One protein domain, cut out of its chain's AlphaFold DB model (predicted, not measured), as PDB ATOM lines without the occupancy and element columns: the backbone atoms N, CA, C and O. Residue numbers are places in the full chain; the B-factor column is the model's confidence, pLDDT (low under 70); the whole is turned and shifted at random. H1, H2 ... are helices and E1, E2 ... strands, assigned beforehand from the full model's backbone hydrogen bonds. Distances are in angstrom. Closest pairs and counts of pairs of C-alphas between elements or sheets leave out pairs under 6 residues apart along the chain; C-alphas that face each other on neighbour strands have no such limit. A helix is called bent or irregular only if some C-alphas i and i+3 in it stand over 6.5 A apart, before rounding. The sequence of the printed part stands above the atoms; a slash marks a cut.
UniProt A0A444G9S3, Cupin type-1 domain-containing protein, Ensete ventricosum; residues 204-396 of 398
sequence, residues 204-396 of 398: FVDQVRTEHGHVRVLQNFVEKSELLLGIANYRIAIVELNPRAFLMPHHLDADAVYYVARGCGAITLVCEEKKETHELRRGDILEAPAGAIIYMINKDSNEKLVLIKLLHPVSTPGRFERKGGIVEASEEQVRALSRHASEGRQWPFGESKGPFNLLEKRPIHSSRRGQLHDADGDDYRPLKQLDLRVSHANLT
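AT A GLANCE: This is residues 204 to 396 of the 398 residues of the protein "Cupin type-1 domain-containing protein" of Ensete ventricosum (UniProt A0A444G9S3). Two strand sheets lie face to face as a sandwich wound as a jelly roll, one long hairpin wrapped over both sheets with E3 paired to E10, E4 to E9, E5 to E8 and E6 to E7. H3 crosses over one sheet, H1 and H2 form a small corner beyond the other, and E12, E13 and E14 make a separate small sheet off the sandwich. The 193 printed residues hold four named helices and fourteen named strands, in order E1 E2 H1 H2 E3 to E11 H3 E12 E13 H4 E14. The antiparallel sheets run E1 E2 E3 E10 E5 E8, E7 E6 E9 E4 E11 and E12 E13 E14; the class is mixed. The whole is compact, with a radius of gyration of the C-alphas of 16.6 A and spans of 47 by 41 by 35 A.

HOW THE PARTS SIT: E1, residues 204 to 210, and E2, 213 to 218, form a hairpin, with N 205 and O 217 2.8 A apart. H1, 221 to 224, and irregular H2, 226 to 231, where C-alphas 227 and 230 are 7.7 A apart, touch only at the corner, closest at C-alphas 222 and 228, 5.7 A. The twisted first sheet continues with E3, 235 to 241, E10, 305 to 313, E5, 254 to 262, and E8, 284 to 288; N to O pairs within hydrogen-bond range are N 216 to O 238, 2.9 A, N 239 to O 307, N 259 to O 308 and N 258 to O 286, each 2.8 A. Facing it is the second sheet, E7, 274 to 280, E6, 265 to 271, E9, 293 to 297, E4, 245 to 250, and E11, 326 to 328, the parts of the two sheets that face each other being 10.0 A centre to centre; within the second sheet N 278 to O 267, N 268 to O 295 and N 246 to O 327 are at 2.8 A and N 294 to O 250 at 2.7 A. H3, 331 to 339, is on this second sheet at a height of 9.6 A, closest at C-alphas 334 and 297, 7.2 A. E12, 365 to 367, and E13, 370 to 375, form a hairpin, with N 367 and O 370 2.9 A apart. H4, 381 to 385, only grazes the first sheet, closest at C-alphas 382 and 287, 6.3 A. E14, 390 to 395, neighbours E13, with N 392 and O 373 2.8 A apart. Every O i to N i+4 pair is within range in H3, but 0 of 2 in H2 and 0 of 1 in H4, where 2 of 3 and 2 of 2 O i to N i+3 pairs are; H1 is too short for such a pair.

IN THESE COORDINATES: E1 begins at C-alpha 204, (35.842, 25.347, 36.527). E10 measures 24.3 A and E5 23.2 A; H3 measures 12.6 A. E14 ends at C-alpha 395, (26.907, 35.128, 15.783).

THE WHOLE: The C-alphas farthest apart, of Leu 227 and Glu 332, are 49.4 A apart. The printed part has no cut; the links E10 to E11 and H3 to E12 are long. Mean pLDDT of the printed part is 83.5, with residues 316 to 324, 326, 333 and 337 to 353 under 70.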
ATOM      1  N   PHE A 204      35.630  24.181  35.673       83.38
ATOM      2  CA  PHE A 204      35.842  25.347  36.527       83.38
ATOM      3  C   PHE A 204      35.658  24.999  38.005       83.38
ATOM      4  O   PHE A 204      34.673  24.375  38.391       83.38
ATOM      5  N   VAL A 205      36.569  25.490  38.843       79.88
ATOM      6  CA  VAL A 205      36.538  25.321  40.300       79.88
ATOM      7  C   VAL A 205      36.250  26.663  40.970       79.88
ATOM      8  O   VAL A 205      36.802  27.697  40.582       79.88
ATOM      9  N   ASP A 206      35.378  26.662  41.978       76.38
ATOM     10  CA  ASP A 206      35.084  27.842  42.793       76.38
ATOM     11  C   ASP A 206      36.306  28.208  43.653       76.38
ATOM     12  O   ASP A 206      36.663  27.497  44.589       76.38
ATOM     13  N   GLN A 207      36.938  29.346  43.366       75.06
ATOM     14  CA  GLN A 207      37.972  29.916  44.233       75.06
ATOM     15  C   GLN A 207      37.347  30.735  45.369       75.06
ATOM     16  O   GLN A 207      37.890  30.794  46.465       75.06
ATOM     17  N   VAL A 208      36.212  31.392  45.106       75.12
ATOM     18  CA  VAL A 208      35.326  31.982  46.122       75.12
ATOM     19  C   VAL A 208      33.897  31.732  45.707       75.12
ATOM     20  O   VAL A 208      33.547  31.940  44.548       75.12
ATOM     21  N   ARG A 209      33.066  31.390  46.684       79.88
ATOM     22  CA  ARG A 209      31.627  31.280  46.521       79.88
ATOM     23  C   ARG A 209      30.940  31.841  47.754       79.88
ATOM     24  O   ARG A 209      31.209  31.391  48.863       79.88
ATOM     25  N   THR A 210      30.075  32.823  47.547       80.75
ATOM     26  CA  THR A 210      29.234  33.421  48.588       80.75
ATOM     27  C   THR A 210      27.812  33.591  48.057       80.75
ATOM     28  O   THR A 210      27.535  33.328  46.886       80.75
ATOM     29  N   GLU A 211      26.886  34.034  48.901       81.31
ATOM     30  CA  GLU A 211      25.525  34.374  48.467       81.31
ATOM     31  C   GLU A 211      25.474  35.600  47.529       81.31
ATOM     32  O   GLU A 211      24.517  35.773  46.774       81.31
ATOM     33  N   HIS A 212      26.532  36.416  47.511       89.38
ATOM     34  CA  HIS A 212      26.632  37.645  46.716       89.38
ATOM     35  C   HIS A 212      27.418  37.471  45.407       89.38
ATOM     36  O   HIS A 212      27.551  38.421  44.634       89.38
ATOM     37  N   GLY A 213      27.922  36.269  45.118       82.19
ATOM     38  CA  GLY A 213      28.620  35.985  43.869       82.19
ATOM     39  C   GLY A 213      29.644  34.864  43.980       82.19
ATOM     40  O   GLY A 213      29.798  34.218  45.019       82.19
ATOM     41  N   HIS A 214      30.387  34.652  42.899       84.19
ATOM     42  CA  HIS A 214      31.445  33.647  42.853       84.19
ATOM     43  C   HIS A 214      32.574  34.037  41.906       84.19
ATOM     44  O   HIS A 214      32.397  34.761  40.927       84.19
ATOM     45  N   VAL A 215      33.761  33.518  42.206       84.94
ATOM     46  CA  VAL A 215      34.936  33.573  41.340       84.94
ATOM     47  C   VAL A 215      35.311  32.144  41.001       84.94
ATOM     48  O   VAL A 215      35.752  31.397  41.875       84.94
ATOM     49  N   ARG A 216      35.151  31.782  39.733       84.50
ATOM     50  CA  ARG A 216      35.457  30.454  39.204       84.50
ATOM     51  C   ARG A 216      36.729  30.501  38.383       84.50
ATOM     52  O   ARG A 216      36.905  31.419  37.589       84.50
ATOM     53  N   VAL A 217      37.601  29.520  38.551       87.31
ATOM     54  CA  VAL A 217      38.881  29.430  37.845       87.31
ATOM     55  C   VAL A 217      38.907  28.129  37.064       87.31
ATOM     56  O   VAL A 217      38.575  27.075  37.600       87.31
ATOM     57  N   LEU A 218      39.290  28.200  35.794       88.12
ATOM     58  CA  LEU A 218      39.482  27.026  34.957       88.12
ATOM     59  C   LEU A 218      40.637  26.182  35.505       88.12
ATOM     60  O   LEU A 218      41.672  26.739  35.894       88.12
ATOM     61  N   GLN A 219      40.482  24.857  35.518       80.81
ATOM     62  CA  GLN A 219      41.590  23.926  35.763       80.81
ATOM     63  C   GLN A 219      42.813  24.267  34.892       80.81
ATOM     64  O   GLN A 219      42.675  24.895  33.838       80.81
ATOM     65  N   ASN A 220      44.018  23.893  35.322       82.62
ATOM     66  CA  ASN A 220      45.208  24.187  34.524       82.62
ATOM     67  C   ASN A 220      45.112  23.447  33.174       82.62
ATOM     68  O   ASN A 220      44.690  22.290  33.110       82.62
ATOM     69  N   PHE A 221      45.489  24.109  32.079       85.06
ATOM     70  CA  PHE A 221      45.432  23.520  30.742       85.06
ATOM     71  C   PHE A 221      46.233  22.210  30.643       85.06
ATOM     72  O   PHE A 221      45.756  21.239  30.055       85.06
ATOM     73  N   VAL A 222      47.394  22.144  31.305       78.38
ATOM     74  CA  VAL A 222      48.278  20.965  31.307       78.38
ATOM     75  C   VAL A 222      47.703  19.807  32.129       78.38
ATOM     76  O   VAL A 222      48.031  18.652  31.874       78.38
ATOM     77  N   GLU A 223      46.802  20.077  33.081       78.12
ATOM     78  CA  GLU A 223      46.081  19.015  33.803       78.12
ATOM     79  C   GLU A 223      45.114  18.269  32.880       78.12
ATOM     80  O   GLU A 223      44.830  17.096  33.112       78.12
ATOM     81  N   LYS A 224      44.614  18.935  31.830       80.06
ATOM     82  CA  LYS A 224      43.736  18.308  30.842       80.06
ATOM     83  C   LYS A 224      44.501  17.572  29.754       80.06
ATOM     84  O   LYS A 224      44.118  16.466  29.386       80.06
ATOM     85  N   SER A 225      45.509  18.222  29.178       78.88
ATOM     86  CA  SER A 225      46.261  17.677  28.052       78.88
ATOM     87  C   SER A 225      47.635  18.320  27.933       78.88
ATOM     88  O   SER A 225      47.784  19.539  28.002       78.88
ATOM     89  N   GLU A 226      48.639  17.493  27.656       74.12
ATOM     90  CA  GLU A 226      50.014  17.928  27.398       74.12
ATOM     91  C   GLU A 226      50.148  18.694  26.072       74.12
ATOM     92  O   GLU A 226      51.120  19.419  25.877       74.12
ATOM     93  N   LEU A 227      49.148  18.614  25.185       84.06
ATOM     94  CA  LEU A 227      49.093  19.426  23.962       84.06
ATOM     95  C   LEU A 227      48.998  20.931  24.257       84.06
ATOM     96  O   LEU A 227      49.252  21.748  23.380       84.06
ATOM     97  N   LEU A 228      48.623  21.305  25.482       83.56
ATOM     98  CA  LEU A 228      48.408  22.692  25.890       83.56
ATOM     99  C   LEU A 228      49.588  23.276  26.683       83.56
ATOM    100  O   LEU A 228      49.437  24.301  27.347       83.56
ATOM    101  N   LEU A 229      50.772  22.656  26.607       78.88
ATOM    102  CA  LEU A 229      51.991  23.149  27.262       78.88
ATOM    103  C   LEU A 229      52.350  24.588  26.854       78.88
ATOM    104  O   LEU A 229      52.782  25.361  27.704       78.88
ATOM    105  N   GLY A 230      52.111  24.971  25.594       79.50
ATOM    106  CA  GLY A 230      52.390  26.327  25.097       79.50
ATOM    107  C   GLY A 230      51.585  27.431  25.794       79.50
ATOM    108  O   GLY A 230      51.999  28.584  25.793       79.50
ATOM    109  N   ILE A 231      50.472  27.077  26.445       86.75
ATOM    110  CA  ILE A 231      49.634  28.000  27.223       86.75
ATOM    111  C   ILE A 231      49.588  27.634  28.712       86.75
ATOM    112  O   ILE A 231      48.702  28.081  29.438       86.75
ATOM    113  N   ALA A 232      50.547  26.835  29.191       79.88
ATOM    114  CA  ALA A 232      50.595  26.368  30.577       79.88
ATOM    115  C   ALA A 232      50.641  27.512  31.600       79.88
ATOM    116  O   ALA A 232      50.099  27.379  32.699       79.88
ATOM    117  N   ASN A 233      51.265  28.642  31.234       85.56
ATOM    118  CA  ASN A 233      51.345  29.825  32.087       85.56
ATOM    119  C   ASN A 233      50.137  30.770  31.969       85.56
ATOM    120  O   ASN A 233      50.183  31.890  32.457       85.56
ATOM    121  N   TYR A 234      49.041  30.357  31.339       89.81
ATOM    122  CA  TYR A 234      47.818  31.151  31.329       89.81
ATOM    123  C   TYR A 234      46.740  30.482  32.165       89.81
ATOM    124  O   TYR A 234      46.595  29.260  32.181       89.81
ATOM    125  N   ARG A 235      45.941  31.294  32.857       91.94
ATOM    126  CA  ARG A 235      44.750  30.832  33.577       91.94
ATOM    127  C   ARG A 235      43.553  31.685  33.191       91.94
ATOM    128  O   ARG A 235      43.673  32.890  33.012       91.94
ATOM    129  N   ILE A 236      42.387  31.057  33.090       94.75
ATOM    130  CA  ILE A 236      41.121  31.748  32.833       94.75
ATOM    131  C   ILE A 236      40.302  31.734  34.115       94.75
ATOM    132  O   ILE A 236      40.179  30.700  34.773       94.75
ATOM    133  N   ALA A 237      39.713  32.873  34.459       92.75
ATOM    134  CA  ALA A 237      38.762  32.961  35.551       92.75
ATOM    135  C   ALA A 237      37.540  33.796  35.170       92.75
ATOM    136  O   ALA A 237      37.606  34.692  34.332       92.75
ATOM    137  N   ILE A 238      36.418  33.496  35.808       93.06
ATOM    138  CA  ILE A 238      35.146  34.195  35.652       93.06
ATOM    139  C   ILE A 238      34.771  34.761  37.017       93.06
ATOM    140  O   ILE A 238      34.694  34.026  38.002       93.06
ATOM    141  N   VAL A 239      34.549  36.070  37.071       93.94
ATOM    142  CA  VAL A 239      34.075  36.792  38.253       93.94
ATOM    143  C   VAL A 239      32.611  37.144  38.024       93.94
ATOM    144  O   VAL A 239      32.291  37.840  37.065       93.94
ATOM    145  N   GLU A 240      31.730  36.680  38.904       94.00
ATOM    146  CA  GLU A 240      30.307  37.014  38.897       94.00
ATOM    147  C   GLU A 240      29.926  37.689  40.209       94.00
ATOM    148  O   GLU A 240      30.033  37.090  41.279       94.00
ATOM    149  N   LEU A 241      29.450  38.929  40.116       94.44
ATOM    150  CA  LEU A 241      28.954  39.710  41.242       94.44
ATOM    151  C   LEU A 241      27.448  39.919  41.082       94.44
ATOM    152  O   LEU A 241      26.985  40.455  40.070       94.44
ATOM    153  N   ASN A 242      26.677  39.501  42.085       96.00
ATOM    154  CA  ASN A 242      25.240  39.767  42.136       96.00
ATOM    155  C   ASN A 242      24.974  41.284  42.223       96.00
ATOM    156  O   ASN A 242      25.907  42.056  42.476       96.00
ATOM    157  N   PRO A 243      23.735  41.743  41.973       94.31
ATOM    158  CA  PRO A 243      23.378  43.140  42.193       94.31
ATOM    159  C   PRO A 243      23.780  43.595  43.596       94.31
ATOM    160  O   PRO A 243      23.642  42.832  44.552       94.31
ATOM    161  N   ARG A 244      24.305  44.819  43.702       90.56
ATOM    162  CA  ARG A 244      24.803  45.388  44.967       90.56
ATOM    163  C   ARG A 244      25.802  44.490  45.712       90.56
ATOM    164  O   ARG A 244      25.793  44.430  46.935       90.56
ATOM    165  N   ALA A 245      26.688  43.808  44.990       91.19
ATOM    166  CA  ALA A 245      27.781  43.040  45.584       91.19
ATOM    167  C   ALA A 245      29.123  43.783  45.508       91.19
ATOM    168  O   ALA A 245      29.412  44.504  44.548       91.19
ATOM    169  N   PHE A 246      29.967  43.558  46.511       88.25
ATOM    170  CA  PHE A 246      31.315  44.096  46.626       88.25
ATOM    171  C   PHE A 246      32.340  42.960  46.707       88.25
ATOM    172  O   PHE A 246      32.295  42.116  47.604       88.25
ATOM    173  N   LEU A 247      33.288  42.950  45.773       86.06
ATOM    174  CA  LEU A 247      34.461  42.086  45.818       86.06
ATOM    175  C   LEU A 247      35.548  42.785  46.629       86.06
ATOM    176  O   LEU A 247      36.062  43.822  46.208       86.06
ATOM    177  N   MET A 248      35.895  42.205  47.777       82.75
ATOM    178  CA  MET A 248      36.825  42.811  48.726       82.75
ATOM    179  C   MET A 248      38.236  43.005  48.143       82.75
ATOM    180  O   MET A 248      38.639  42.231  47.268       82.75
ATOM    181  N   PRO A 249      39.009  43.985  48.660       83.75
ATOM    182  CA  PRO A 249      40.402  44.205  48.275       83.75
ATOM    183  C   PRO A 249      41.242  42.932  48.353       83.75
ATOM    184  O   PRO A 249      41.316  42.290  49.398       83.75
ATOM    185  N   HIS A 250      41.872  42.587  47.235       78.50
ATOM    186  CA  HIS A 250      42.775  41.448  47.103       78.50
ATOM    187  C   HIS A 250      43.839  41.748  46.047       78.50
ATOM    188  O   HIS A 250      43.580  42.509  45.124       78.50
ATOM    189  N   HIS A 251      45.013  41.136  46.148       79.88
ATOM    190  CA  HIS A 251      46.017  41.155  45.082       79.88
ATOM    191  C   HIS A 251      46.096  39.790  44.398       79.88
ATOM    192  O   HIS A 251      45.527  38.805  44.886       79.88
ATOM    193  N   LEU A 252      46.768  39.762  43.249       80.12
ATOM    194  CA  LEU A 252      47.068  38.559  42.480       80.12
ATOM    195  C   LEU A 252      48.559  38.531  42.163       80.12
ATOM    196  O   LEU A 252      49.120  39.548  41.757       80.12
ATOM    197  N   ASP A 253      49.165  37.350  42.238       83.88
ATOM    198  CA  ASP A 253      50.549  37.118  41.797       83.88
ATOM    199  C   ASP A 253      50.614  36.869  40.275       83.88
ATOM    200  O   ASP A 253      51.293  35.960  39.788       83.88
ATOM    201  N   ALA A 254      49.821  37.627  39.517       87.88
ATOM    202  CA  ALA A 254      49.638  37.487  38.080       87.88
ATOM    203  C   ALA A 254      49.164  38.806  37.472       87.88
ATOM    204  O   ALA A 254      48.307  39.469  38.063       87.88
ATOM    205  N   ASP A 255      49.649  39.119  36.272       90.69
ATOM    206  CA  ASP A 255      49.046  40.162  35.448       90.69
ATOM    207  C   ASP A 255      47.667  39.682  34.989       90.69
ATOM    208  O   ASP A 255      47.486  38.512  34.624       90.69
ATOM    209  N   ALA A 256      46.674  40.562  35.048       92.69
ATOM    210  CA  ALA A 256      45.286  40.214  34.789       92.69
ATOM    211  C   ALA A 256      44.678  41.135  33.732       92.69
ATOM    212  O   ALA A 256      44.540  42.334  33.950       92.69
ATOM    213  N   VAL A 257      44.220  40.559  32.622       95.38
ATOM    214  CA  VAL A 257      43.418  41.275  31.621       95.38
ATOM    215  C   VAL A 257      41.957  40.896  31.803       95.38
ATOM    216  O   VAL A 257      41.580  39.736  31.632       95.38
ATOM    217  N   TYR A 258      41.138  41.876  32.163       96.19
ATOM    218  CA  TYR A 258      39.698  41.746  32.352       96.19
ATOM    219  C   TYR A 258      38.954  42.111  31.074       96.19
ATOM    220  O   TYR A 258      39.280  43.103  30.434       96.19
ATOM    221  N   TYR A 259      37.908  41.352  30.762       97.56
ATOM    222  CA  TYR A 259      36.885  41.668  29.775       97.56
ATOM    223  C   TYR A 259      35.512  41.662  30.454       97.56
ATOM    224  O   TYR A 259      35.104  40.657  31.049       97.56
ATOM    225  N   VAL A 260      34.779  42.769  30.368       97.69
ATOM    226  CA  VAL A 260      33.431  42.878  30.939       97.69
ATOM    227  C   VAL A 260      32.421  42.252  29.981       97.69
ATOM    228  O   VAL A 260      31.995  42.858  28.996       97.69
ATOM    229  N   ALA A 261      32.007  41.023  30.284       96.62
ATOM    230  CA  ALA A 261      31.080  40.261  29.454       96.62
ATOM    231  C   ALA A 261      29.623  40.717  29.626       96.62
ATOM    232  O   ALA A 261      28.840  40.671  28.673       96.62
ATOM    233  N   ARG A 262      29.243  41.153  30.836       96.12
ATOM    234  CA  ARG A 262      27.868  41.557  31.162       96.12
ATOM    235  C   ARG A 262      27.814  42.533  32.336       96.12
ATOM    236  O   ARG A 262      28.616  42.418  33.259       96.12
ATOM    237  N   GLY A 263      26.815  43.413  32.326       94.69
ATOM    238  CA  GLY A 263      26.535  44.353  33.406       94.69
ATOM    239  C   GLY A 263      27.467  45.561  33.416       94.69
ATOM    240  O   GLY A 263      28.209  45.820  32.463       94.69
ATOM    241  N   CYS A 264      27.401  46.310  34.512       94.19
ATOM    242  CA  CYS A 264      28.228  47.477  34.772       94.19
ATOM    243  C   CYS A 264      28.669  47.511  36.241       94.19
ATOM    244  O   CYS A 264      28.130  46.808  37.098       94.19
ATOM    245  N   GLY A 265      29.673  48.323  36.543       92.44
ATOM    246  CA  GLY A 265      30.152  48.492  37.908       92.44
ATOM    247  C   GLY A 265      31.344  49.421  37.967       92.44
ATOM    248  O   GLY A 265      31.522  50.258  37.092       92.44
ATOM    249  N   ALA A 266      32.174  49.264  38.988       92.62
ATOM    250  CA  ALA A 266      33.476  49.911  39.017       92.62
ATOM    251  C   ALA A 266      34.545  48.956  39.533       92.62
ATOM    252  O   ALA A 266      34.283  48.129  40.410       92.62
ATOM    253  N   ILE A 267      35.750  49.108  38.996       92.44
ATOM    254  CA  ILE A 267      36.966  48.482  39.498       92.44
ATOM    255  C   ILE A 267      37.863  49.563  40.072       92.44
ATOM    256  O   ILE A 267      38.031  50.627  39.481       92.44
ATOM    257  N   THR A 268      38.456  49.286  41.222       89.56
ATOM    258  CA  THR A 268      39.510  50.116  41.778       89.56
ATOM    259  C   THR A 268      40.793  49.318  41.856       89.56
ATOM    260  O   THR A 268      40.810  48.206  42.388       89.56
ATOM    261  N   LEU A 269      41.858  49.925  41.351       89.38
ATOM    262  CA  LEU A 269      43.215  49.426  41.430       89.38
ATOM    263  C   LEU A 269      44.011  50.340  42.365       89.38
ATOM    264  O   LEU A 269      43.972  51.568  42.233       89.38
ATOM    265  N   VAL A 270      44.717  49.742  43.317       85.81
ATOM    266  CA  VAL A 270      45.631  50.436  44.225       85.81
ATOM    267  C   VAL A 270      47.012  49.827  44.068       85.81
ATOM    268  O   VAL A 270      47.186  48.617  44.215       85.81
ATOM    269  N   CYS A 271      47.994  50.665  43.771       79.31
ATOM    270  CA  CYS A 271      49.382  50.261  43.642       79.31
ATOM    271  C   CYS A 271      50.278  51.349  44.231       79.31
ATOM    272  O   CYS A 271      50.141  52.525  43.885       79.31
ATOM    273  N   GLU A 272      51.160  50.950  45.148       78.44
ATOM    274  CA  GLU A 272      51.943  51.873  45.978       78.44
ATOM    275  C   GLU A 272      51.022  52.894  46.684       78.44
ATOM    276  O   GLU A 272      50.124  52.502  47.430       78.44
ATOM    277  N   GLU A 273      51.203  54.193  46.432       73.88
ATOM    278  CA  GLU A 273      50.377  55.283  46.975       73.88
ATOM    279  C   GLU A 273      49.309  55.788  45.989       73.88
ATOM    280  O   GLU A 273      48.616  56.774  46.253       73.88
ATOM    281  N   LYS A 274      49.165  55.138  44.827       78.38
ATOM    282  CA  LYS A 274      48.210  55.541  43.790       78.38
ATOM    283  C   LYS A 274      46.983  54.648  43.825       78.38
ATOM    284  O   LYS A 274      47.069  53.425  43.883       78.38
ATOM    285  N   LYS A 275      45.821  55.291  43.766       83.69
ATOM    286  CA  LYS A 275      44.511  54.655  43.691       83.69
ATOM    287  C   LYS A 275      43.775  55.228  42.495       83.69
ATOM    288  O   LYS A 275      43.551  56.434  42.448       83.69
ATOM    289  N   GLU A 276      43.325  54.363  41.599       83.62
ATOM    290  CA  GLU A 276      42.441  54.750  40.506       83.62
ATOM    291  C   GLU A 276      41.208  53.873  40.460       83.62
ATOM    292  O   GLU A 276      41.270  52.660  40.636       83.62
ATOM    293  N   THR A 277      40.069  54.510  40.222       87.56
ATOM    294  CA  THR A 277      38.788  53.832  40.068       87.56
ATOM    295  C   THR A 277      38.273  54.088  38.666       87.56
ATOM    296  O   THR A 277      38.240  55.233  38.231       87.56
ATOM    297  N   HIS A 278      37.864  53.022  37.989       89.69
ATOM    298  CA  HIS A 278      37.372  53.039  36.621       89.69
ATOM    299  C   HIS A 278      35.954  52.476  36.592       89.69
ATOM    300  O   HIS A 278      35.689  51.416  37.168       89.69
ATOM    301  N   GLU A 279      35.037  53.181  35.929       92.12
ATOM    302  CA  GLU A 279      33.716  52.626  35.627       92.12
ATOM    303  C   GLU A 279      33.858  51.502  34.602       92.12
ATOM    304  O   GLU A 279      34.623  51.613  33.651       92.12
ATOM    305  N   LEU A 280      33.094  50.435  34.801       94.25
ATOM    306  CA  LEU A 280      33.063  49.263  33.945       94.25
ATOM    307  C   LEU A 280      31.725  49.169  33.228       94.25
ATOM    308  O   LEU A 280      30.660  49.294  33.843       94.25
ATOM    309  N   ARG A 281      31.782  48.876  31.937       95.25
ATOM    310  CA  ARG A 281      30.646  48.632  31.053       95.25
ATOM    311  C   ARG A 281      30.942  47.436  30.169       95.25
ATOM    312  O   ARG A 281      32.093  47.102  29.904       95.25
ATOM    313  N   ARG A 282      29.884  46.790  29.677       96.62
ATOM    314  CA  ARG A 282      30.012  45.682  28.730       96.62
ATOM    315  C   ARG A 282      30.927  46.062  27.558       96.62
ATOM    316  O   ARG A 282      30.716  47.087  26.912       96.62
ATOM    317  N   GLY A 283      31.890  45.194  27.268       96.56
ATOM    318  CA  GLY A 283      32.883  45.402  26.218       96.56
ATOM    319  C   GLY A 283      34.201  46.005  26.695       96.56
ATOM    320  O   GLY A 283      35.166  45.947  25.937       96.56
ATOM    321  N   ASP A 284      34.266  46.537  27.917       96.94
ATOM    322  CA  ASP A 284      35.500  47.109  28.454       96.94
ATOM    323  C   ASP A 284      36.569  46.035  28.665       96.94
ATOM    324  O   ASP A 284      36.306  44.968  29.230       96.94
ATOM    325  N   ILE A 285      37.782  46.364  28.226       95.94
ATOM    326  CA  ILE A 285      39.028  45.658  28.488       95.94
ATOM    327  C   ILE A 285      39.855  46.518  29.437       95.94
ATOM    328  O   ILE A 285      40.036  47.711  29.195       95.94
ATOM    329  N   LEU A 286      40.369  45.921  30.505       94.00
ATOM    330  CA  LEU A 286      41.219  46.620  31.462       94.00
ATOM    331  C   LEU A 286      42.288  45.681  32.007       94.00
ATOM    332  O   LEU A 286      42.000  44.540  32.365       94.00
ATOM    333  N   GLU A 287      43.519  46.171  32.066       91.69
ATOM    334  CA  GLU A 287      44.646  45.459  32.655       91.69
ATOM    335  C   GLU A 287      44.825  45.859  34.126       91.69
ATOM    336  O   GLU A 287      44.588  47.004  34.516       91.69
ATOM    337  N   ALA A 288      45.175  44.879  34.954       90.62
ATOM    338  CA  ALA A 288      45.606  45.078  36.324       90.62
ATOM    339  C   ALA A 288      46.930  44.329  36.531       90.62
ATOM    340  O   ALA A 288      46.940  43.099  36.384       90.62
ATOM    341  N   PRO A 289      48.004  45.035  36.914       88.19
ATOM    342  CA  PRO A 289      49.320  44.426  37.016       88.19
ATOM    343  C   PRO A 289      49.419  43.513  38.235       88.19
ATOM    344  O   PRO A 289      48.714  43.695  39.240       88.19
ATOM    345  N   ALA A 290      50.337  42.551  38.168       87.69
ATOM    346  CA  ALA A 290      50.658  41.683  39.292       87.69
ATOM    347  C   ALA A 290      50.988  42.503  40.555       87.69
ATOM    348  O   ALA A 290      51.689  43.514  40.517       87.69
ATOM    349  N   GLY A 291      50.462  42.067  41.702       83.12
ATOM    350  CA  GLY A 291      50.649  42.733  42.993       83.12
ATOM    351  C   GLY A 291      49.761  43.959  43.242       83.12
ATOM    352  O   GLY A 291      49.696  44.421  44.383       83.12
ATOM    353  N   ALA A 292      49.023  44.468  42.244       86.50
ATOM    354  CA  ALA A 292      48.035  45.519  42.483       86.50
ATOM    355  C   ALA A 292      46.914  45.017  43.405       86.50
ATOM    356  O   ALA A 292      46.426  43.894  43.268       86.50
ATOM    357  N   ILE A 293      46.467  45.866  44.334       84.31
ATOM    358  CA  ILE A 293      45.281  45.594  45.146       84.31
ATOM    359  C   ILE A 293      44.051  45.990  44.332       84.31
ATOM    360  O   ILE A 293      43.874  47.146  43.954       84.31
ATOM    361  N   ILE A 294      43.182  45.019  44.101       88.94
ATOM    362  CA  ILE A 294      42.000  45.103  43.258       88.94
ATOM    363  C   ILE A 294      40.766  44.933  44.134       88.94
ATOM    364  O   ILE A 294      40.664  43.989  44.920       88.94
ATOM    365  N   TYR A 295      39.789  45.811  43.966       88.31
ATOM    366  CA  TYR A 295      38.433  45.574  44.450       88.31
ATOM    367  C   TYR A 295      37.414  46.058  43.430       88.31
ATOM    368  O   TYR A 295      37.704  46.910  42.591       88.31
ATOM    369  N   MET A 296      36.221  45.475  43.470       91.88
ATOM    370  CA  MET A 296      35.179  45.734  42.479       91.88
ATOM    371  C   MET A 296      33.831  45.879  43.155       91.88
ATOM    372  O   MET A 296      33.563  45.255  44.179       91.88
ATOM    373  N   ILE A 297      32.964  46.671  42.547       90.69
ATOM    374  CA  ILE A 297      31.602  46.861  43.019       90.69
ATOM    375  C   ILE A 297      30.627  46.735  41.858       90.69
ATOM    376  O   ILE A 297      30.778  47.399  40.830       90.69
ATOM    377  N   ASN A 298      29.609  45.896  42.039       93.25
ATOM    378  CA  ASN A 298      28.425  45.933  41.201       93.25
ATOM    379  C   ASN A 298      27.475  46.996  41.763       93.25
ATOM    380  O   ASN A 298      26.941  46.857  42.864       93.25
ATOM    381  N   LYS A 299      27.292  48.078  41.006       86.50
ATOM    382  CA  LYS A 299      26.431  49.202  41.397       86.50
ATOM    383  C   LYS A 299      24.983  49.004  40.961       86.50
ATOM    384  O   LYS A 299      24.106  49.723  41.440       86.50
ATOM    385  N   ASP A 300      24.741  48.063  40.054       90.19
ATOM    386  CA  ASP A 300      23.416  47.787  39.531       90.19
ATOM    387  C   ASP A 300      22.537  47.111  40.597       90.19
ATOM    388  O   ASP A 300      23.021  46.471  41.538       90.19
ATOM    389  N   SER A 301      21.225  47.299  40.469       89.88
ATOM    390  CA  SER A 301      20.212  46.751  41.384       89.88
ATOM    391  C   SER A 301      19.506  45.509  40.837       89.88
ATOM    392  O   SER A 301      18.881  44.785  41.603       89.88
ATOM    393  N   ASN A 302      19.651  45.228  39.542       92.38
ATOM    394  CA  ASN A 302      18.926  44.185  38.826       92.38
ATOM    395  C   ASN A 302      19.863  43.246  38.059       92.38
ATOM    396  O   ASN A 302      19.609  42.044  37.980       92.38
ATOM    397  N   GLU A 303      20.943  43.772  37.479       95.06
ATOM    398  CA  GLU A 303      21.848  43.005  36.631       95.06
ATOM    399  C   GLU A 303      23.111  42.541  37.374       95.06
ATOM    400  O   GLU A 303      23.701  43.251  38.187       95.06
ATOM    401  N   LYS A 304      23.548  41.311  37.078       95.50
ATOM    402  CA  LYS A 304      24.847  40.804  37.529       95.50
ATOM    403  C   LYS A 304      25.974  41.431  36.719       95.50
ATOM    404  O   LYS A 304      25.899  41.482  35.493       95.50
ATOM    405  N   LEU A 305      27.065  41.763  37.393       97.38
ATOM    406  CA  LEU A 305      28.324  42.098  36.747       97.38
ATOM    407  C   LEU A 305      29.124  40.809  36.523       97.38
ATOM    408  O   LEU A 305      29.402  40.073  37.473       97.38
ATOM    409  N   VAL A 306      29.475  40.528  35.267       97.12
ATOM    410  CA  VAL A 306      30.242  39.339  34.869       97.12
ATOM    411  C   VAL A 306      31.493  39.765  34.121       97.12
ATOM    412  O   VAL A 306      31.405  40.379  33.055       97.12
ATOM    413  N   LEU A 307      32.653  39.398  34.659       97.75
ATOM    414  CA  LEU A 307      33.950  39.616  34.030       97.75
ATOM    415  C   LEU A 307      34.603  38.274  33.713       97.75
ATOM    416  O   LEU A 307      34.597  37.357  34.535       97.75
ATOM    417  N   ILE A 308      35.214  38.186  32.540       97.19
ATOM    418  CA  ILE A 308      36.135  37.112  32.176       97.19
ATOM    419  C   ILE A 308      37.534  37.697  32.304       97.19
ATOM    420  O   ILE A 308      37.774  38.799  31.822       97.19
ATOM    421  N   LYS A 309      38.452  36.995  32.961       94.44
ATOM    422  CA  LYS A 309      39.840  37.437  33.073       94.44
ATOM    423  C   LYS A 309      40.810  36.368  32.608       94.44
ATOM    424  O   LYS A 309      40.669  35.197  32.974       94.44
ATOM    425  N   LEU A 310      41.792  36.803  31.829       95.56
ATOM    426  CA  LEU A 310      42.997  36.043  31.540       95.56
ATOM    427  C   LEU A 310      44.064  36.459  32.550       95.56
ATOM    428  O   LEU A 310      44.262  37.647  32.791       95.56
ATOM    429  N   LEU A 311      44.711  35.478  33.158       92.25
ATOM    430  CA  LEU A 311      45.763  35.661  34.147       92.25
ATOM    431  C   LEU A 311      47.066  35.111  33.584       92.25
ATOM    432  O   LEU A 311      47.082  33.980  33.091       92.25
ATOM    433  N   HIS A 312      48.136  35.880  33.729       89.69
ATOM    434  CA  HIS A 312      49.498  35.479  33.409       89.69
ATOM    435  C   HIS A 312      50.356  35.564  34.684       89.69
ATOM    436  O   HIS A 312      50.814  36.646  35.056       89.69
ATOM    437  N   PRO A 313      50.503  34.453  35.432       86.38
ATOM    438  CA  PRO A 313      51.352  34.396  36.612       86.38
ATOM    439  C   PRO A 313      52.792  34.827  36.368       86.38
ATOM    440  O   PRO A 313      53.429  34.393  35.407       86.38
ATOM    441  N   VAL A 314      53.317  35.623  37.301       83.00
ATOM    442  CA  VAL A 314      54.686  36.163  37.231       83.00
ATOM    443  C   VAL A 314      55.695  35.354  38.048       83.00
ATOM    444  O   VAL A 314      56.894  35.445  37.807       83.00
ATOM    445  N   SER A 315      55.223  34.560  39.018       70.88
ATOM    446  CA  SER A 315      56.094  33.809  39.935       70.88
ATOM    447  C   SER A 315      56.243  32.343  39.536       70.88
ATOM    448  O   SER A 315      57.332  31.895  39.191       70.88
ATOM    449  N   THR A 316      55.161  31.566  39.613       64.19
ATOM    450  CA  THR A 316      55.175  30.135  39.282       64.19
ATOM    451  C   THR A 316      54.226  29.869  38.120       64.19
ATOM    452  O   THR A 316      53.055  30.248  38.226       64.19
ATOM    453  N   PRO A 317      54.685  29.199  37.044       65.00
ATOM    454  CA  PRO A 317      53.859  28.983  35.873       65.00
ATOM    455  C   PRO A 317      52.494  28.371  36.185       65.00
ATOM    456  O   PRO A 317      52.384  27.384  36.913       65.00
ATOM    457  N   GLY A 318      51.437  29.000  35.674       55.81
ATOM    458  CA  GLY A 318      50.062  28.528  35.825       55.81
ATOM    459  C   GLY A 318      49.496  28.633  37.247       55.81
ATOM    460  O   GLY A 318      48.386  28.147  37.484       55.81
ATOM    461  N   ARG A 319      50.195  29.267  38.200       61.28
ATOM    462  CA  ARG A 319      49.763  29.405  39.601       61.28
ATOM    463  C   ARG A 319      49.642  30.855  40.031       61.28
ATOM    464  O   ARG A 319      50.536  31.646  39.807       61.28
ATOM    465  N   PHE A 320      48.566  31.179  40.732       65.50
ATOM    466  CA  PHE A 320      48.379  32.493  41.337       65.50
ATOM    467  C   PHE A 320      47.622  32.336  42.652       65.50
ATOM    468  O   PHE A 320      46.719  31.500  42.756       65.50
ATOM    469  N   GLU A 321      47.962  33.147  43.647       58.56
ATOM    470  CA  GLU A 321      47.181  33.243  44.874       58.56
ATOM    471  C   GLU A 321      46.182  34.397  44.794       58.56
ATOM    472  O   GLU A 321      46.416  35.426  44.161       58.56
ATOM    473  N   ARG A 322      45.034  34.212  45.447       63.25
ATOM    474  CA  ARG A 322      44.080  35.282  45.735       63.25
ATOM    475  C   ARG A 322      43.544  35.089  47.141       63.25
ATOM    476  O   ARG A 322      43.049  34.012  47.467       63.25
ATOM    477  N   LYS A 323      43.561  36.150  47.944       54.19
ATOM    478  CA  LYS A 323      42.989  36.172  49.297       54.19
ATOM    479  C   LYS A 323      41.946  37.287  49.370       54.19
ATOM    480  O   LYS A 323      42.309  38.451  49.276       54.19
ATOM    481  N   GLY A 324      40.660  36.944  49.488       57.50
ATOM    482  CA  GLY A 324      39.568  37.923  49.616       57.50
ATOM    483  C   GLY A 324      38.187  37.354  49.274       57.50
ATOM    484  O   GLY A 324      38.087  36.465  48.431       57.50
ATOM    485  N   GLY A 325      37.129  37.850  49.926       71.75
ATOM    486  CA  GLY A 325      35.740  37.385  49.774       71.75
ATOM    487  C   GLY A 325      34.833  38.325  48.967       71.75
ATOM    488  O   GLY A 325      35.266  39.386  48.516       71.75
ATOM    489  N   ILE A 326      33.567  37.931  48.793       67.00
ATOM    490  CA  ILE A 326      32.504  38.760  48.197       67.00
ATOM    491  C   ILE A 326      31.421  38.989  49.253       67.00
ATOM    492  O   ILE A 326      30.915  38.021  49.823       67.00
ATOM    493  N   VAL A 327      31.056  40.246  49.476       73.62
ATOM    494  CA  VAL A 327      30.078  40.684  50.485       73.62
ATOM    495  C   VAL A 327      29.009  41.578  49.854       73.62
ATOM    496  O   VAL A 327      29.155  42.012  48.710       73.62
ATOM    497  N   GLU A 328      27.936  41.863  50.587       78.50
ATOM    498  CA  GLU A 328      26.973  42.896  50.205       78.50
ATOM    499  C   GLU A 328      27.639  44.283  50.179       78.50
ATOM    500  O   GLU A 328      28.462  44.610  51.037       78.50
ATOM    501  N   ALA A 329      27.288  45.104  49.191       78.31
ATOM    502  CA  ALA A 329      27.737  46.483  49.088       78.31
ATOM    503  C   ALA A 329      26.729  47.423  49.758       78.31
ATOM    504  O   ALA A 329      25.572  47.501  49.341       78.31
ATOM    505  N   SER A 330      27.174  48.209  50.740       78.44
ATOM    506  CA  SER A 330      26.315  49.239  51.327       78.44
ATOM    507  C   SER A 330      26.041  50.373  50.330       78.44
ATOM    508  O   SER A 330      26.872  50.707  49.480       78.44
ATOM    509  N   GLU A 331      24.887  51.034  50.457       78.31
ATOM    510  CA  GLU A 331      24.547  52.209  49.638       78.31
ATOM    511  C   GLU A 331      25.602  53.325  49.749       78.31
ATOM    512  O   GLU A 331      25.885  54.032  48.780       78.31
ATOM    513  N   GLU A 332      26.231  53.470  50.916       74.62
ATOM    514  CA  GLU A 332      27.321  54.422  51.130       74.62
ATOM    515  C   GLU A 332      28.588  54.031  50.364       74.62
ATOM    516  O   GLU A 332      29.210  54.902  49.755       74.62
ATOM    517  N   GLN A 333      28.944  52.741  50.330       69.19
ATOM    518  CA  GLN A 333      30.080  52.233  49.552       69.19
ATOM    519  C   GLN A 333      29.858  52.430  48.049       69.19
ATOM    520  O   GLN A 333      30.757  52.910  47.354       69.19
ATOM    521  N   VAL A 334      28.645  52.151  47.553       74.00
ATOM    522  CA  VAL A 334      28.262  52.386  46.150       74.00
ATOM    523  C   VAL A 334      28.413  53.866  45.783       74.00
ATOM    524  O   VAL A 334      29.031  54.199  44.766       74.00
ATOM    525  N   ARG A 335      27.913  54.776  46.629       73.44
ATOM    526  CA  ARG A 335      28.046  56.226  46.409       73.44
ATOM    527  C   ARG A 335      29.493  56.705  46.518       73.44
ATOM    528  O   ARG A 335      29.932  57.488  45.681       73.44
ATOM    529  N   ALA A 336      30.243  56.257  47.524       70.75
ATOM    530  CA  ALA A 336      31.619  56.690  47.758       70.75
ATOM    531  C   ALA A 336      32.548  56.301  46.604       70.75
ATOM    532  O   ALA A 336      33.309  57.142  46.132       70.75
ATOM    533  N   LEU A 337      32.441  55.068  46.105       68.25
ATOM    534  CA  LEU A 337      33.260  54.600  44.985       68.25
ATOM    535  C   LEU A 337      32.876  55.258  43.657       68.25
ATOM    536  O   LEU A 337      33.742  55.484  42.821       68.25
ATOM    537  N   SER A 338      31.612  55.655  43.493       65.12
ATOM    538  CA  SER A 338      31.170  56.407  42.311       65.12
ATOM    539  C   SER A 338      31.695  57.846  42.277       65.12
ATOM    540  O   SER A 338      31.824  58.416  41.200       65.12
ATOM    541  N   ARG A 339      32.022  58.446  43.431       62.84
ATOM    542  CA  ARG A 339      32.545  59.824  43.501       62.84
ATOM    543  C   ARG A 339      34.015  59.953  43.093       62.84
ATOM    544  O   ARG A 339      34.409  61.027  42.663       62.84
ATOM    545  N   HIS A 340      34.806  58.885  43.215       59.19
ATOM    546  CA  HIS A 340      36.253  58.901  42.948       59.19
ATOM    547  C   HIS A 340      36.650  58.186  41.646       59.19
ATOM    548  O   HIS A 340      37.833  57.963  41.406       59.19
ATOM    549  N   ALA A 341      35.685  57.839  40.789       55.19
ATOM    550  CA  ALA A 341      35.907  57.125  39.528       55.19
ATOM    551  C   ALA A 341      36.616  57.947  38.426       55.19
ATOM    552  O   ALA A 341      36.528  57.611  37.248       55.19
ATOM    553  N   SER A 342      37.235  59.091  38.755       50.84
ATOM    554  CA  SER A 342      37.710  60.056  37.747       50.84
ATOM    555  C   SER A 342      38.840  60.992  38.207       50.84
ATOM    556  O   SER A 342      38.978  62.088  37.668       50.84
ATOM    557  N   GLU A 343      39.670  60.608  39.179       47.50
ATOM    558  CA  GLU A 343      40.887  61.376  39.500       47.50
ATOM    559  C   GLU A 343      42.084  60.780  38.749       47.50
ATOM    560  O   GLU A 343      42.844  59.987  39.296       47.50
ATOM    561  N   GLY A 344      42.223  61.130  37.466       46.53
ATOM    562  CA  GLY A 344      43.327  60.667  36.624       46.53
ATOM    563  C   GLY A 344      44.678  61.128  37.171       46.53
ATOM    564  O   GLY A 344      45.004  62.317  37.115       46.53
ATOM    565  N   ARG A 345      45.475  60.195  37.700       46.03
ATOM    566  CA  ARG A 345      46.852  60.454  38.132       46.03
ATOM    567  C   ARG A 345      47.765  59.389  37.541       46.03
ATOM    568  O   ARG A 345      47.630  58.212  37.819       46.03
ATOM    569  N   GLN A 346      48.759  59.837  36.784       45.09
ATOM    570  CA  GLN A 346      49.733  59.004  36.076       45.09
ATOM    571  C   GLN A 346      50.309  57.861  36.938       45.09
ATOM    572  O   GLN A 346      50.889  58.123  37.993       45.09
ATOM    573  N   TRP A 347      50.177  56.609  36.484       46.62
ATOM    574  CA  TRP A 347      50.601  55.387  37.187       46.62
ATOM    575  C   TRP A 347      52.124  55.172  37.225       46.62
ATOM    576  O   TRP A 347      52.843  55.745  36.408       46.62
ATOM    577  N   PRO A 348      52.656  54.382  38.186       40.34
ATOM    578  CA  PRO A 348      54.100  54.181  38.350       40.34
ATOM    579  C   PRO A 348      54.722  53.251  37.289       40.34
ATOM    580  O   PRO A 348      55.918  53.349  37.039       40.34
ATOM    581  N   PHE A 349      53.924  52.411  36.617       46.56
ATOM    582  CA  PHE A 349      54.390  51.427  35.621       46.56
ATOM    583  C   PHE A 349      54.056  51.804  34.162       46.56
ATOM    584  O   PHE A 349      54.210  50.997  33.248       46.56
ATOM    585  N   GLY A 350      53.624  53.048  33.921       49.84
ATOM    586  CA  GLY A 350      53.274  53.570  32.596       49.84
ATOM    587  C   GLY A 350      52.002  54.423  32.605       49.84
ATOM    588  O   GLY A 350      51.386  54.633  33.645       49.84
ATOM    589  N   GLU A 351      51.599  54.934  31.437       46.69
ATOM    590  CA  GLU A 351      50.267  55.522  31.253       46.69
ATOM    591  C   GLU A 351      49.217  54.408  31.356       46.69
ATOM    592  O   GLU A 351      48.986  53.686  30.384       46.69
ATOM    593  N   SER A 352      48.570  54.254  32.510       50.25
ATOM    594  CA  SER A 352      47.328  53.489  32.608       50.25
ATOM    595  C   SER A 352      46.248  54.244  31.830       50.25
ATOM    596  O   SER A 352      45.527  55.113  32.329       50.25
ATOM    597  N   LYS A 353      46.141  53.951  30.540       63.41
ATOM    598  CA  LYS A 353      44.911  54.275  29.831       63.41
ATOM    599  C   LYS A 353      43.832  53.438  30.511       63.41
ATOM    600  O   LYS A 353      44.020  52.231  30.669       63.41
ATOM    601  N   GLY A 354      42.779  54.102  30.984       77.25
ATOM    602  CA  GLY A 354      41.616  53.458  31.586       77.25
ATOM    603  C   GLY A 354      40.997  52.396  30.663       77.25
ATOM    604  O   GLY A 354      41.579  52.034  29.637       77.25
ATOM    605  N   PRO A 355      39.816  51.874  31.002       90.00
ATOM    606  CA  PRO A 355      39.219  50.784  30.244       90.00
ATOM    607  C   PRO A 355      39.094  51.135  28.752       90.00
ATOM    608  O   PRO A 355      38.695  52.241  28.387       90.00
ATOM    609  N   PHE A 356      39.450  50.183  27.894       93.06
ATOM    610  CA  PHE A 356      39.288  50.269  26.445       93.06
ATOM    611  C   PHE A 356      38.059  49.460  26.029       93.06
ATOM    612  O   PHE A 356      38.027  48.248  26.228       93.06
ATOM    613  N   ASN A 357      37.046  50.097  25.439       95.75
ATOM    614  CA  ASN A 357      35.834  49.383  25.041       95.75
ATOM    615  C   ASN A 357      35.972  48.745  23.649       95.75
ATOM    616  O   ASN A 357      35.968  49.424  22.621       95.75
ATOM    617  N   LEU A 358      36.027  47.411  23.609       96.25
ATOM    618  CA  LEU A 358      36.150  46.626  22.377       96.25
ATOM    619  C   LEU A 358      34.940  46.777  21.441       96.25
ATOM    620  O   LEU A 358      35.078  46.685  20.220       96.25
ATOM    621  N   LEU A 359      33.748  46.992  22.001       94.69
ATOM    622  CA  LEU A 359      32.496  47.058  21.244       94.69
ATOM    623  C   LEU A 359      32.271  48.434  20.603       94.69
ATOM    624  O   LEU A 359      31.510  48.536  19.642       94.69
ATOM    625  N   GLU A 360      32.948  49.475  21.091       94.56
ATOM    626  CA  GLU A 360      32.962  50.800  20.456       94.56
ATOM    627  C   GLU A 360      33.892  50.852  19.235       94.56
ATOM    628  O   GLU A 360      33.702  51.674  18.330       94.56
ATOM    629  N   LYS A 361      34.877  49.948  19.157       92.75
ATOM    630  CA  LYS A 361      35.729  49.806  17.974       92.75
ATOM    631  C   LYS A 361      34.908  49.285  16.793       92.75
ATOM    632  O   LYS A 361      34.052  48.413  16.938       92.75
ATOM    633  N   ARG A 362      35.204  49.783  15.586       93.00
ATOM    634  CA  ARG A 362      34.598  49.259  14.355       93.00
ATOM    635  C   ARG A 362      34.908  47.760  14.209       93.00
ATOM    636  O   ARG A 362      36.076  47.388  14.325       93.00
ATOM    637  N   PRO A 363      33.904  46.915  13.919       93.94
ATOM    638  CA  PRO A 363      34.126  45.489  13.731       93.94
ATOM    639  C   PRO A 363      35.021  45.234  12.512       93.94
ATOM    640  O   PRO A 363      34.861  45.881  11.474       93.94
ATOM    641  N   ILE A 364      35.927  44.261  12.625       93.94
ATOM    642  CA  ILE A 364      36.800  43.821  11.525       93.94
ATOM    643  C   ILE A 364      36.039  42.985  10.494       93.94
ATOM    644  O   ILE A 364      36.388  42.957   9.316       93.94
ATOM    645  N   HIS A 365      34.957  42.337  10.925       91.81
ATOM    646  CA  HIS A 365      34.013  41.672  10.044       91.81
ATOM    647  C   HIS A 365      32.590  41.953  10.510       91.81
ATOM    648  O   HIS A 365      32.281  41.856  11.696       91.81
ATOM    649  N   SER A 366      31.712  42.292   9.572       94.38
ATOM    650  CA  SER A 366      30.308  42.569   9.852       94.38
ATOM    651  C   SER A 366      29.459  42.030   8.715       94.38
ATOM    652  O   SER A 366      29.687  42.344   7.546       94.38
ATOM    653  N   SER A 367      28.483  41.198   9.056       92.00
ATOM    654  CA  SER A 367      27.507  40.649   8.122       92.00
ATOM    655  C   SER A 367      26.130  40.588   8.782       92.00
ATOM    656  O   SER A 367      25.988  40.813   9.982       92.00
ATOM    657  N   ARG A 368      25.097  40.207   8.023       90.75
ATOM    658  CA  ARG A 368      23.764  39.936   8.597       90.75
ATOM    659  C   ARG A 368      23.759  38.777   9.608       90.75
ATOM    660  O   ARG A 368      22.804  38.654  10.362       90.75
ATOM    661  N   ARG A 369      24.800  37.933   9.599       90.25
ATOM    662  CA  ARG A 369      24.941  36.741  10.453       90.25
ATOM    663  C   ARG A 369      25.811  36.968  11.692       90.25
ATOM    664  O   ARG A 369      26.073  36.026  12.431       90.25
ATOM    665  N   GLY A 370      26.317  38.185  11.891       92.56
ATOM    666  CA  GLY A 370      27.157  38.473  13.044       92.56
ATOM    667  C   GLY A 370      28.209  39.545  12.826       92.56
ATOM    668  O   GLY A 370      28.400  40.061  11.720       92.56
ATOM    669  N   GLN A 371      28.906  39.852  13.915       95.19
ATOM    670  CA  GLN A 371      29.950  40.866  14.001       95.19
ATOM    671  C   GLN A 371      31.154  40.315  14.766       95.19
ATOM    672  O   GLN A 371      30.990  39.625  15.772       95.19
ATOM    673  N   LEU A 372      32.354  40.645  14.294       95.94
ATOM    674  CA  LEU A 372      33.623  40.315  14.934       95.94
ATOM    675  C   LEU A 372      34.369  41.607  15.255       95.94
ATOM    676  O   LEU A 372      34.730  42.362  14.350       95.94
ATOM    677  N   HIS A 373      34.599  41.840  16.541       95.81
ATOM    678  CA  HIS A 373      35.456  42.900  17.058       95.81
ATOM    679  C   HIS A 373      36.778  42.289  17.505       95.81
ATOM    680  O   HIS A 373      36.794  41.172  18.016       95.81
ATOM    681  N   ASP A 374      37.869  43.021  17.322       95.56
ATOM    682  CA  ASP A 374      39.213  42.563  17.664       95.56
ATOM    683  C   ASP A 374      40.048  43.735  18.170       95.56
ATOM    684  O   ASP A 374      39.923  44.831  17.618       95.56
ATOM    685  N   ALA A 375      40.863  43.521  19.199       94.19
ATOM    686  CA  ALA A 375      41.829  44.492  19.696       94.19
ATOM    687  C   ALA A 375      43.145  43.820  20.084       94.19
ATOM    688  O   ALA A 375      43.145  42.753  20.700       94.19
ATOM    689  N   ASP A 376      44.255  44.476  19.764       92.69
ATOM    690  CA  ASP A 376      45.603  44.029  20.105       92.69
ATOM    691  C   ASP A 376      46.438  45.151  20.746       92.69
ATOM    692  O   ASP A 376      45.918  46.179  21.195       92.69
ATOM    693  N   GLY A 377      47.750  44.927  20.841       89.81
ATOM    694  CA  GLY A 377      48.688  45.847  21.472       89.81
ATOM    695  C   GLY A 377      48.805  47.229  20.824       89.81
ATOM    696  O   GLY A 377      49.286  48.153  21.488       89.81
ATOM    697  N   ASP A 378      48.378  47.395  19.570       90.44
ATOM    698  CA  ASP A 378      48.387  48.699  18.903       90.44
ATOM    699  C   ASP A 378      47.114  49.505  19.212       90.44
ATOM    700  O   ASP A 378      47.169  50.735  19.289       90.44
ATOM    701  N   ASP A 379      45.994  48.828  19.490       90.69
ATOM    702  CA  ASP A 379      44.759  49.457  19.974       90.69
ATOM    703  C   ASP A 379      44.831  49.790  21.473       90.69
ATOM    704  O   ASP A 379      44.462  50.887  21.907       90.69
ATOM    705  N   TYR A 380      45.320  48.843  22.279       90.19
ATOM    706  CA  TYR A 380      45.403  48.963  23.730       90.19
ATOM    707  C   TYR A 380      46.771  48.486  24.223       90.19
ATOM    708  O   TYR A 380      47.035  47.294  24.355       90.19
ATOM    709  N   ARG A 381      47.652  49.450  24.530       87.69
ATOM    710  CA  ARG A 381      49.059  49.213  24.905       87.69
ATOM    711  C   ARG A 381      49.267  48.121  25.970       87.69
ATOM    712  O   ARG A 381      50.234  47.380  25.808       87.69
ATOM    713  N   PRO A 382      48.430  47.979  27.018       86.69
ATOM    714  CA  PRO A 382      48.589  46.883  27.975       86.69
ATOM    715  C   PRO A 382      48.530  45.481  27.344       86.69
ATOM    716  O   PRO A 382      49.245  44.589  27.784       86.69
ATOM    717  N   LEU A 383      47.788  45.286  26.246       89.44
ATOM    718  CA  LEU A 383      47.797  44.014  25.511       89.44
ATOM    719  C   LEU A 383      49.147  43.734  24.841       89.44
ATOM    720  O   LEU A 383      49.543  42.580  24.727       89.44
ATOM    721  N   LYS A 384      49.891  44.780  24.453       87.94
ATOM    722  CA  LYS A 384      51.218  44.654  23.829       87.94
ATOM    723  C   LYS A 384      52.255  44.070  24.779       87.94
ATOM    724  O   LYS A 384      53.157  43.371  24.339       87.94
ATOM    725  N   GLN A 385      52.155  44.394  26.068       81.25
ATOM    726  CA  GLN A 385      53.111  43.938  27.082       81.25
ATOM    727  C   GLN A 385      52.988  42.437  27.352       81.25
ATOM    728  O   GLN A 385      53.982  41.796  27.673       81.25
ATOM    729  N   LEU A 386      51.782  41.892  27.188       81.88
ATOM    730  CA  LEU A 386      51.472  40.482  27.418       81.88
ATOM    731  C   LEU A 386      51.376  39.666  26.117       81.88
ATOM    732  O   LEU A 386      51.044  38.485  26.179       81.88
ATOM    733  N   ASP A 387      51.641  40.296  24.964       89.00
ATOM    734  CA  ASP A 387      51.458  39.736  23.617       89.00
ATOM    735  C   ASP A 387      50.066  39.108  23.412       89.00
ATOM    736  O   ASP A 387      49.899  37.969  22.979       89.00
ATOM    737  N   LEU A 388      49.032  39.859  23.805       92.06
ATOM    738  CA  LEU A 388      47.645  39.406  23.784       92.06
ATOM    739  C   LEU A 388      46.830  40.076  22.680       92.06
ATOM    740  O   LEU A 388      47.016  41.242  22.329       92.06
ATOM    741  N   ARG A 389      45.826  39.336  22.214       94.31
ATOM    742  CA  ARG A 389      44.731  39.826  21.380       94.31
ATOM    743  C   ARG A 389      43.407  39.419  22.010       94.31
ATOM    744  O   ARG A 389      43.259  38.290  22.477       94.31
ATOM    745  N   VAL A 390      42.443  40.334  22.018       95.38
ATOM    746  CA  VAL A 390      41.092  40.095  22.534       95.38
ATOM    747  C   VAL A 390      40.093  40.245  21.397       95.38
ATOM    748  O   VAL A 390      39.919  41.333  20.850       95.38
ATOM    749  N   SER A 391      39.398  39.155  21.080       95.56
ATOM    750  CA  SER A 391      38.377  39.123  20.035       95.56
ATOM    751  C   SER A 391      37.000  38.829  20.630       95.56
ATOM    752  O   SER A 391      36.844  37.946  21.471       95.56
ATOM    753  N   HIS A 392      35.974  39.538  20.160       95.50
ATOM    754  CA  HIS A 392      34.578  39.291  20.507       95.50
ATOM    755  C   HIS A 392      33.767  39.029  19.238       95.50
ATOM    756  O   HIS A 392      33.553  39.926  18.419       95.50
ATOM    757  N   ALA A 393      33.283  37.795  19.108       94.88
ATOM    758  CA  ALA A 393      32.407  37.366  18.029       94.88
ATOM    759  C   ALA A 393      30.967  37.247  18.538       94.88
ATOM    760  O   ALA A 393      30.693  36.508  19.482       94.88
ATOM    761  N   ASN A 394      30.041  37.937  17.881       92.38
ATOM    762  CA  ASN A 394      28.610  37.718  18.046       92.38
ATOM    763  C   ASN A 394      28.070  37.072  16.772       92.38
ATOM    764  O   ASN A 394      28.180  37.669  15.700       92.38
ATOM    765  N   LEU A 395      27.501  35.875  16.889       92.19
ATOM    766  CA  LEU A 395      26.907  35.128  15.783       92.19
ATOM    767  C   LEU A 395      25.395  35.073  15.998       92.19
ATOM    768  O   LEU A 395      24.941  34.651  17.060       92.19
ATOM    769  N   THR A 396      24.622  35.516  15.009       88.62
ATOM    770  CA  THR A 396      23.159  35.443  15.062       88.62
ATOM    771  C   THR A 396      22.670  34.095  14.548       88.62
ATOM    772  O   THR A 396      23.156  33.590  13.534       88.62
TER     773      THR A 396